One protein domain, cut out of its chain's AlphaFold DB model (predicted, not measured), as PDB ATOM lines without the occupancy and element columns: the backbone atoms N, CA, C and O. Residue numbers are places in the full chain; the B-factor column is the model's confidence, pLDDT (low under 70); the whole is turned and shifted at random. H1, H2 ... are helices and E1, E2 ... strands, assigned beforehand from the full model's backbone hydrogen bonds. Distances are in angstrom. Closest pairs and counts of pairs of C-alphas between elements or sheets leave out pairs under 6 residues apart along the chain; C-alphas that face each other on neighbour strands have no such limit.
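What this domain is: This is residues 6 to 80 of the 80 residues of the protein "Thiolase_N domain-containing protein" of Streptomyces sp. Tue6028 (UniProt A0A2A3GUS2). The domain has little regular structure: a ribbon of two antiparallel strands, E1 and E2, with one helix, H1, packed on it, and long loops making up the rest. Residues 12 to 25 make a loop at one end, and residues 41 to 73 wind from H1 back to E2. The printed part has 75 residues, with 27 in named elements, in the order E1, H1, E2; the class is mixed. It is compact, with a radius of gyration of the C-alphas of 12.8 A, yet elongated, spanning 38 by 23 by 17 A.

Where its parts are: E1, residues 6 to 11, begins at C-alpha 6 (-1.206, 29.709, -19.658) and is 14.6 A long. H1, residues 26 to 40, is 21.4 A long. E2, residues 74 to 79, is 16.3 A long and ends at C-alpha 79 (-1.526, 33.158, -25.641).

How they stand to each other: E1 and E2 are antiparallel neighbours at 171 degrees, with N 7 and O 77 within hydrogen-bond range at 2.9 A. The closest C-alphas of E1 and H1, Arg 11 and Ala 33, are 5.9 A apart; those of H1 and E2, Ile 34 and Ala 75, 5.4 A. In H1 every O i to N i+4 pair is within hydrogen-bond range.

The domain as a whole: The C-alphas farthest apart, Asn 18 and Arg 80, are 40.3 A apart. The printed part has no cut, and both links are long. Residues 58 to 80 have pLDDT under 70.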
ATOM      1  N   ILE A   6      -2.531  30.248 -19.971       86.44
ATOM      2  CA  ILE A   6      -1.206  29.709 -19.658       86.44
ATOM      3  C   ILE A   6      -1.018  28.426 -20.468       86.44
ATOM      4  O   ILE A   6      -1.783  27.479 -20.293       86.44
ATOM      5  N   VAL A   7      -0.002  28.393 -21.332       86.38
ATOM      6  CA  VAL A   7       0.217  27.276 -22.267       86.38
ATOM      7  C   VAL A   7       1.125  26.192 -21.679       86.38
ATOM      8  O   VAL A   7       0.769  25.017 -21.684       86.38
ATOM      9  N   ASP A   8       2.297  26.571 -21.170       86.75
ATOM     10  CA  ASP A   8       3.241  25.675 -20.486       86.75
ATOM     11  C   ASP A   8       4.110  26.492 -19.519       86.75
ATOM     12  O   ASP A   8       4.242  27.714 -19.662       86.75
ATOM     13  N   ALA A   9       4.703  25.811 -18.537       86.44
ATOM     14  CA  ALA A   9       5.593  26.405 -17.551       86.44
ATOM     15  C   ALA A   9       6.731  25.448 -17.173       86.44
ATOM     16  O   ALA A   9       6.514  24.273 -16.870       86.44
ATOM     17  N   VAL A  10       7.962  25.964 -17.124       86.19
ATOM     18  CA  VAL A  10       9.143  25.196 -16.696       86.19
ATOM     19  C   VAL A  10      10.044  26.025 -15.797       86.19
ATOM     20  O   VAL A  10      10.140  27.241 -15.949       86.19
ATOM     21  N   ARG A  11      10.732  25.348 -14.872       86.06
ATOM     22  CA  ARG A  11      11.689  25.964 -13.951       86.06
ATOM     23  C   ARG A  11      12.984  25.173 -13.822       86.06
ATOM     24  O   ARG A  11      12.997  23.953 -13.986       86.06
ATOM     25  N   THR A  12      14.051  25.859 -13.430       84.94
ATOM     26  CA  THR A  12      15.285  25.225 -12.945       84.94
ATOM     27  C   THR A  12      15.093  24.627 -11.536       84.94
ATOM     28  O   THR A  12      14.150  24.989 -10.812       84.94
ATOM     29  N   PRO A  13      15.961  23.693 -11.101       85.00
ATOM     30  CA  PRO A  13      16.062  23.308  -9.693       85.00
ATOM     31  C   PRO A  13      16.402  24.508  -8.796       85.00
ATOM     32  O   PRO A  13      16.979  25.485  -9.260       85.00
ATOM     33  N   ILE A  14      16.064  24.418  -7.508       83.12
ATOM     34  CA  ILE A  14      16.476  25.415  -6.510       83.12
ATOM     35  C   ILE A  14      17.899  25.067  -6.073       83.12
ATOM     36  O   ILE A  14      18.153  23.940  -5.643       83.12
ATOM     37  N   GLY A  15      18.827  26.015  -6.217       78.31
ATOM     38  CA  GLY A  15      20.210  25.833  -5.772       78.31
ATOM     39  C   GLY A  15      20.351  25.869  -4.246       78.31
ATOM     40  O   GLY A  15      19.382  25.970  -3.503       78.31
ATOM     41  N   ARG A  16      21.587  25.870  -3.754       81.12
ATOM     42  CA  ARG A  16      21.930  26.387  -2.416       81.12
ATOM     43  C   ARG A  16      22.953  27.504  -2.591       81.12
ATOM     44  O   ARG A  16      23.659  27.512  -3.600       81.12
ATOM     45  N   TYR A  17      23.046  28.421  -1.629       80.94
ATOM     46  CA  TYR A  17      24.136  29.400  -1.604       80.94
ATOM     47  C   TYR A  17      25.486  28.670  -1.626       80.94
ATOM     48  O   TYR A  17      25.656  27.689  -0.901       80.94
ATOM     49  N   ASN A  18      26.404  29.093  -2.504       82.44
ATOM     50  CA  ASN A  18      27.658  28.384  -2.810       82.44
ATOM     51  C   ASN A  18      27.483  26.884  -3.156       82.44
ATOM     52  O   ASN A  18      28.382  26.077  -2.941       82.44
ATOM     53  N   GLY A  19      26.313  26.498  -3.675       83.38
ATOM     54  CA  GLY A  19      25.998  25.135  -4.099       83.38
ATOM     55  C   GLY A  19      26.303  24.872  -5.577       83.38
ATOM     56  O   GLY A  19      27.018  25.618  -6.237       83.38
ATOM     57  N   SER A  20      25.694  23.822  -6.129       87.06
ATOM     58  CA  SER A  20      25.969  23.334  -7.493       87.06
ATOM     59  C   SER A  20      25.647  24.317  -8.624       87.06
ATOM     60  O   SER A  20      26.200  24.187  -9.710       87.06
ATOM     61  N   LEU A  21      24.762  25.290  -8.386       85.44
ATOM     62  CA  LEU A  21      24.388  26.315  -9.367       85.44
ATOM     63  C   LEU A  21      25.148  27.636  -9.183       85.44
ATOM     64  O   LEU A  21      25.005  28.521 -10.015       85.44
ATOM     65  N   ALA A  22      25.973  27.767  -8.138       83.31
ATOM     66  CA  ALA A  22      26.775  28.965  -7.895       83.31
ATOM     67  C   ALA A  22      27.726  29.361  -9.047       83.31
ATOM     68  O   ALA A  22      27.902  30.561  -9.245       83.31
ATOM     69  N   PRO A  23      28.330  28.429  -9.823       87.56
ATOM     70  CA  PRO A  23      29.192  28.822 -10.938       87.56
ATOM     71  C   PRO A  23      28.416  29.176 -12.214       87.56
ATOM     72  O   PRO A  23      29.026  29.622 -13.183       87.56
ATOM     73  N   VAL A  24      27.097  28.949 -12.260       83.69
ATOM     74  CA  VAL A  24      26.285  29.201 -13.456       83.69
ATOM     75  C   VAL A  24      25.783  30.633 -13.423       83.69
ATOM     76  O   VAL A  24      25.227  31.084 -12.418       83.69
ATOM     77  N   ARG A  25      25.949  31.355 -14.530       81.56
ATOM     78  CA  ARG A  25      25.459  32.725 -14.595       81.56
ATOM     79  C   ARG A  25      23.919  32.760 -14.598       81.56
ATOM     80  O   ARG A  25      23.276  31.874 -15.168       81.56
ATOM     81  N   PRO A  26      23.301  33.790 -13.996       77.06
ATOM     82  CA  PRO A  26      21.845  33.958 -13.978       77.06
ATOM     83  C   PRO A  26      21.180  33.957 -15.364       77.06
ATOM     84  O   PRO A  26      20.101  33.386 -15.534       77.06
ATOM     85  N   ASP A  27      21.832  34.557 -16.360       80.06
ATOM     86  CA  ASP A  27      21.358  34.618 -17.745       80.06
ATOM     87  C   ASP A  27      21.397  33.249 -18.433       80.06
ATOM     88  O   ASP A  27      20.445  32.893 -19.127       80.06
ATOM     89  N   ASP A  28      22.424  32.438 -18.170       85.62
ATOM     90  CA  ASP A  28      22.480  31.049 -18.638       85.62
ATOM     91  C   ASP A  28      21.343  30.202 -18.044       85.62
ATOM     92  O   ASP A  28      20.734  29.390 -18.748       85.62
ATOM     93  N   LEU A  29      20.995  30.413 -16.767       83.81
ATOM     94  CA  LEU A  29      19.855  29.740 -16.127       83.81
ATOM     95  C   LEU A  29      18.519  30.157 -16.752       83.81
ATOM     96  O   LEU A  29      17.651  29.308 -16.982       83.81
ATOM     97  N   ALA A  30      18.349  31.444 -17.055       81.19
ATOM     98  CA  ALA A  30      17.149  31.933 -17.721       81.19
ATOM     99  C   ALA A  30      17.042  31.404 -19.161       81.19
ATOM    100  O   ALA A  30      16.001  30.871 -19.553       81.19
ATOM    101  N   ALA A  31      18.136  31.448 -19.928       86.50
ATOM    102  CA  ALA A  31      18.200  30.883 -21.272       86.50
ATOM    103  C   ALA A  31      17.930  29.370 -21.266       86.50
ATOM    104  O   ALA A  31      17.245  28.858 -22.157       86.50
ATOM    105  N   HIS A  32      18.416  28.647 -20.252       89.25
ATOM    106  CA  HIS A  32      18.116  27.231 -20.073       89.25
ATOM    107  C   HIS A  32      16.612  26.985 -19.903       89.25
ATOM    108  O   HIS A  32      16.065  26.103 -20.569       89.25
ATOM    109  N   ALA A  33      15.933  27.773 -19.064       86.88
ATOM    110  CA  ALA A  33      14.489  27.655 -18.862       86.88
ATOM    111  C   ALA A  33      13.706  27.901 -20.163       86.88
ATOM    112  O   ALA A  33      12.867  27.079 -20.532       86.88
ATOM    113  N   ILE A  34      14.040  28.958 -20.913       87.94
ATOM    114  CA  ILE A  34      13.398  29.264 -22.206       87.94
ATOM    115  C   ILE A  34      13.612  28.120 -23.202       87.94
ATOM    116  O   ILE A  34      12.657  27.619 -23.793       87.94
ATOM    117  N   ARG A  35      14.857  27.649 -23.364       91.00
ATOM    118  CA  ARG A  35      15.170  26.538 -24.279       91.00
ATOM    119  C   ARG A  35      14.382  25.280 -23.923       91.00
ATOM    120  O   ARG A  35      13.874  24.609 -24.816       91.00
ATOM    121  N   LYS A  36      14.261  24.955 -22.632       92.94
ATOM    122  CA  LYS A  36      13.476  23.797 -22.183       92.94
ATOM    123  C   LYS A  36      11.982  23.958 -22.449       92.94
ATOM    124  O   LYS A  36      11.352  22.963 -22.802       92.94
ATOM    125  N   LEU A  37      11.442  25.171 -22.337       89.50
ATOM    126  CA  LEU A  37      10.044  25.450 -22.660       89.50
ATOM    127  C   LEU A  37       9.756  25.228 -24.151       89.50
ATOM    128  O   LEU A  37       8.811  24.520 -24.494       89.50
ATOM    129  N   LEU A  38      10.614  25.759 -25.029       90.62
ATOM    130  CA  LEU A  38      10.480  25.597 -26.482       90.62
ATOM    131  C   LEU A  38      10.606  24.129 -26.911       90.62
ATOM    132  O   LEU A  38       9.819  23.651 -27.718       90.62
ATOM    133  N   ILE A  39      11.549  23.383 -26.321       93.50
ATOM    134  CA  ILE A  39      11.709  21.943 -26.592       93.50
ATOM    135  C   ILE A  39      10.461  21.150 -26.170       93.50
ATOM    136  O   ILE A  39      10.070  20.210 -26.860       93.50
ATOM    137  N   ARG A  40       9.834  21.503 -25.041       91.00
ATOM    138  CA  ARG A  40       8.605  20.849 -24.554       91.00
ATOM    139  C   ARG A  40       7.364  21.232 -25.351       91.00
ATOM    140  O   ARG A  40       6.419  20.448 -25.400       91.00
ATOM    141  N   THR A  41       7.383  22.403 -25.980       90.50
ATOM    142  CA  THR A  41       6.250  22.956 -26.721       90.50
ATOM    143  C   THR A  41       6.622  23.149 -28.195       90.50
ATOM    144  O   THR A  41       6.681  24.278 -28.671       90.50
ATOM    145  N   PRO A  42       6.829  22.067 -28.974       89.81
ATOM    146  CA  PRO A  42       7.309  22.163 -30.360       89.81
ATOM    147  C   PRO A  42       6.315  22.841 -31.316       89.81
ATOM    148  O   PRO A  42       6.674  23.199 -32.431       89.81
ATOM    149  N   ARG A  43       5.053  23.001 -30.896       88.81
ATOM    150  CA  ARG A  43       4.014  23.722 -31.647       88.81
ATOM    151  C   ARG A  43       4.113  25.241 -31.498       88.81
ATOM    152  O   ARG A  43       3.444  25.959 -32.233       88.81
ATOM    153  N   LEU A  44       4.890  25.722 -30.530       86.75
ATOM    154  CA  LEU A  44       5.109  27.143 -30.325       86.75
ATOM    155  C   LEU A  44       6.241  27.609 -31.238       86.75
ATOM    156  O   LEU A  44       7.389  27.209 -31.062       86.75
ATOM    157  N   ASP A  45       5.909  28.478 -32.185       87.94
ATOM    158  CA  ASP A  45       6.895  29.178 -33.001       87.94
ATOM    159  C   ASP A  45       7.555  30.300 -32.176       87.94
ATOM    160  O   ASP A  45       6.855  31.230 -31.760       87.94
ATOM    161  N   PRO A  46       8.882  30.259 -31.944       85.69
ATOM    162  CA  PRO A  46       9.584  31.315 -31.220       85.69
ATOM    163  C   PRO A  46       9.445  32.698 -31.866       85.69
ATOM    164  O   PRO A  46       9.505  33.695 -31.153       85.69
ATOM    165  N   ALA A  47       9.234  32.779 -33.186       89.94
ATOM    166  CA  ALA A  47       9.061  34.052 -33.887       89.94
ATOM    167  C   ALA A  47       7.721  34.742 -33.570       89.94
ATOM    168  O   ALA A  47       7.577  35.936 -33.823       89.94
ATOM    169  N   ARG A  48       6.748  34.017 -32.997       86.81
ATOM    170  CA  ARG A  48       5.462  34.575 -32.535       86.81
ATOM    171  C   ARG A  48       5.532  35.178 -31.130       86.81
ATOM    172  O   ARG A  48       4.543  35.749 -30.677       86.81
ATOM    173  N   ILE A  49       6.649  35.020 -30.419       86.31
ATOM    174  CA  ILE A  49       6.820  35.578 -29.077       86.31
ATOM    175  C   ILE A  49       7.137  37.067 -29.218       86.31
ATOM    176  O   ILE A  49       8.206  37.435 -29.695       86.31
ATOM    177  N   GLU A  50       6.198  37.915 -28.804       86.75
ATOM    178  CA  GLU A  50       6.337  39.375 -28.876       86.75
ATOM    179  C   GLU A  50       7.185  39.922 -27.721       86.75
ATOM    180  O   GLU A  50       8.087  40.724 -27.941       86.75
ATOM    181  N   ASP A  51       6.924  39.440 -26.503       83.69
ATOM    182  CA  ASP A  51       7.540  39.932 -25.273       83.69
ATOM    183  C   ASP A  51       7.982  38.781 -24.362       83.69
ATOM    184  O   ASP A  51       7.346  37.725 -24.283       83.69
ATOM    185  N   VAL A  52       9.067  39.010 -23.617       82.12
ATOM    186  CA  VAL A  52       9.578  38.084 -22.600       82.12
ATOM    187  C   VAL A  52       9.802  38.843 -21.298       82.12
ATOM    188  O   VAL A  52      10.664  39.716 -21.211       82.12
ATOM    189  N   TYR A  53       9.046  38.480 -20.264       80.00
ATOM    190  CA  TYR A  53       9.112  39.130 -18.957       80.00
ATOM    191  C   TYR A  53       9.911  38.291 -17.956       80.00
ATOM    192  O   TYR A  53       9.598  37.126 -17.714       80.00
ATOM    193  N   PHE A  54      10.915  38.906 -17.327       76.62
ATOM    194  CA  PHE A  54      11.745  38.296 -16.286       76.62
ATOM    195  C   PHE A  54      11.880  39.235 -15.082       76.62
ATOM    196  O   PHE A  54      12.336  40.367 -15.219       76.62
ATOM    197  N   GLY A  55      11.508  38.762 -13.889       71.62
ATOM    198  CA  GLY A  55      11.599  39.541 -12.649       71.62
ATOM    199  C   GLY A  55      12.923  39.336 -11.907       71.62
ATOM    200  O   GLY A  55      13.264  38.200 -11.579       71.62
ATOM    201  N   ASN A  56      13.645  40.425 -11.602       73.38
ATOM    202  CA  ASN A  56      14.889  40.431 -10.811       73.38
ATOM    203  C   ASN A  56      14.748  41.323  -9.572       73.38
ATOM    204  O   ASN A  56      14.388  42.488  -9.711       73.38
ATOM    205  N   ALA A  57      15.117  40.830  -8.389       70.38
ATOM    206  CA  ALA A  57      15.160  41.650  -7.173       70.38
ATOM    207  C   ALA A  57      16.522  42.335  -6.938       70.38
ATOM    208  O   ALA A  57      16.600  43.289  -6.173       70.38
ATOM    209  N   ASN A  58      17.592  41.872  -7.597       68.06
ATOM    210  CA  ASN A  58      18.965  42.322  -7.333       68.06
ATOM    211  C   ASN A  58      19.458  43.426  -8.293       68.06
ATOM    212  O   ASN A  58      20.622  43.806  -8.231       68.06
ATOM    213  N   GLY A  59      18.612  43.926  -9.204       53.00
ATOM    214  CA  GLY A  59      18.885  45.123 -10.022       53.00
ATOM    215  C   GLY A  59      19.996  45.029 -11.086       53.00
ATOM    216  O   GLY A  59      20.218  46.000 -11.800       53.00
ATOM    217  N   GLY A  60      20.692  43.897 -11.228       52.97
ATOM    218  CA  GLY A  60      21.723  43.709 -12.258       52.97
ATOM    219  C   GLY A  60      21.142  43.576 -13.673       52.97
ATOM    220  O   GLY A  60      20.149  42.873 -13.872       52.97
ATOM    221  N   THR A  61      21.770  44.228 -14.656       36.59
ATOM    222  CA  THR A  61      21.430  44.135 -16.085       36.59
ATOM    223  C   THR A  61      21.791  42.741 -16.613       36.59
ATOM    224  O   THR A  61      22.939  42.458 -16.936       36.59
ATOM    225  N   GLY A  62      20.813  41.840 -16.640       42.19
ATOM    226  CA  GLY A  62      20.952  40.456 -17.092       42.19
ATOM    227  C   GLY A  62      19.652  39.694 -16.843       42.19
ATOM    228  O   GLY A  62      18.952  39.984 -15.872       42.19
ATOM    229  N   VAL A  63      19.295  38.776 -17.746       36.34
ATOM    230  CA  VAL A  63      18.017  38.048 -17.716       36.34
ATOM    231  C   VAL A  63      17.817  37.405 -16.344       36.34
ATOM    232  O   VAL A  63      18.659  36.652 -15.855       36.34
ATOM    233  N   ALA A  64      16.722  37.792 -15.696       46.28
ATOM    234  CA  ALA A  64      16.512  37.563 -14.286       46.28
ATOM    235  C   ALA A  64      16.241  36.102 -13.949       46.28
ATOM    236  O   ALA A  64      15.566  35.373 -14.670       46.28
ATOM    237  N   THR A  65      16.686  35.707 -12.769       42.22
ATOM    238  CA  THR A  65      16.304  34.456 -12.138       42.22
ATOM    239  C   THR A  65      15.509  34.846 -10.888       42.22
ATOM    240  O   THR A  65      16.030  35.558 -10.032       42.22
ATOM    241  N   LEU A  66      14.231  34.463 -10.818       43.69
ATOM    242  CA  LEU A  66      13.261  34.932  -9.822       43.69
ATOM    243  C   LEU A  66      13.789  34.655  -8.398       43.69
ATOM    244  O   LEU A  66      14.057  33.506  -8.036       43.69
ATOM    245  N   CYS A  67      13.997  35.711  -7.606       43.31
ATOM    246  CA  CYS A  67      14.514  35.623  -6.240       43.31
ATOM    247  C   CYS A  67      13.436  35.120  -5.279       43.31
ATOM    248  O   CYS A  67      12.482  35.847  -5.035       43.31
ATOM    249  N   ILE A  68      13.676  33.966  -4.645       42.09
ATOM    250  CA  ILE A  68      13.920  33.913  -3.191       42.09
ATOM    251  C   ILE A  68      15.023  32.862  -2.939       42.09
ATOM    252  O   ILE A  68      14.758  31.687  -2.711       42.09
ATOM    253  N   GLY A  69      16.292  33.265  -3.061       41.34
ATOM    254  CA  GLY A  69      17.425  32.524  -2.488       41.34
ATOM    255  C   GLY A  69      18.431  31.889  -3.449       41.34
ATOM    256  O   GLY A  69      19.609  31.894  -3.122       41.34
ATOM    257  N   VAL A  70      18.041  31.341  -4.605       44.19
ATOM    258  CA  VAL A  70      18.990  30.810  -5.613       44.19
ATOM    259  C   VAL A  70      18.241  30.494  -6.905       44.19
ATOM    260  O   VAL A  70      17.580  29.466  -7.022       44.19
ATOM    261  N   GLY A  71      18.343  31.440  -7.834       47.56
ATOM    262  CA  GLY A  71      17.864  31.450  -9.210       47.56
ATOM    263  C   GLY A  71      16.866  30.388  -9.680       47.56
ATOM    264  O   GLY A  71      17.255  29.284 -10.061       47.56
ATOM    265  N   GLN A  72      15.598  30.790  -9.829       51.31
ATOM    266  CA  GLN A  72      14.645  30.063 -10.677       51.31
ATOM    267  C   GLN A  72      14.251  30.838 -11.940       51.31
ATOM    268  O   GLN A  72      13.570  31.857 -11.873       51.31
ATOM    269  N   GLY A  73      14.726  30.382 -13.102       54.31
ATOM    270  CA  GLY A  73      14.213  30.859 -14.382       54.31
ATOM    271  C   GLY A  73      12.868  30.184 -14.590       54.31
ATOM    272  O   GLY A  73      12.844  28.972 -14.779       54.31
ATOM    273  N   LEU A  74      11.770  30.926 -14.477       53.47
ATOM    274  CA  LEU A  74      10.447  30.462 -14.878       53.47
ATOM    275  C   LEU A  74      10.213  30.973 -16.294       53.47
ATOM    276  O   LEU A  74      10.228  32.180 -16.513       53.47
ATOM    277  N   ALA A  75      10.012  30.067 -17.240       60.19
ATOM    278  CA  ALA A  75       9.544  30.439 -18.565       60.19
ATOM    279  C   ALA A  75       8.066  30.046 -18.660       60.19
ATOM    280  O   ALA A  75       7.720  28.892 -18.396       60.19
ATOM    281  N   LEU A  76       7.221  31.022 -18.988       57.50
ATOM    282  CA  LEU A  76       5.773  30.897 -19.132       57.50
ATOM    283  C   LEU A  76       5.395  31.420 -20.514       57.50
ATOM    284  O   LEU A  76       5.832  32.507 -20.891       57.50
ATOM    285  N   VAL A  77       4.580  30.672 -21.251       67.06
ATOM    286  CA  VAL A  77       4.000  31.158 -22.510       67.06
ATOM    287  C   VAL A  77       2.544  31.517 -22.280       67.06
ATOM    288  O   VAL A  77       1.774  30.704 -21.759       67.06
ATOM    289  N   LEU A  78       2.201  32.744 -22.668       64.94
ATOM    290  CA  LEU A  78       0.852  33.289 -22.629       64.94
ATOM    291  C   LEU A  78       0.345  33.456 -24.061       64.94
ATOM    292  O   LEU A  78       1.035  34.054 -24.884       64.94
ATOM    293  N   GLU A  79      -0.849  32.944 -24.353       64.56
ATOM    294  CA  GLU A  79      -1.526  33.158 -25.641       64.56
ATOM    295  C   GLU A  79      -2.756  34.062 -25.438       64.56
ATOM    296  O   GLU A  79      -3.431  33.969 -24.404       64.56
ATOM    297  N   ARG A  80      -2.979  34.977 -26.395       62.06
ATOM    298  CA  ARG A  80      -4.052  35.991 -26.437       62.06
ATOM    299  C   ARG A  80      -5.091  35.677 -27.508       62.06
ATOM    300  O   ARG A  80      -4.702  35.029 -28.503       62.06
TER     301      ARG A  80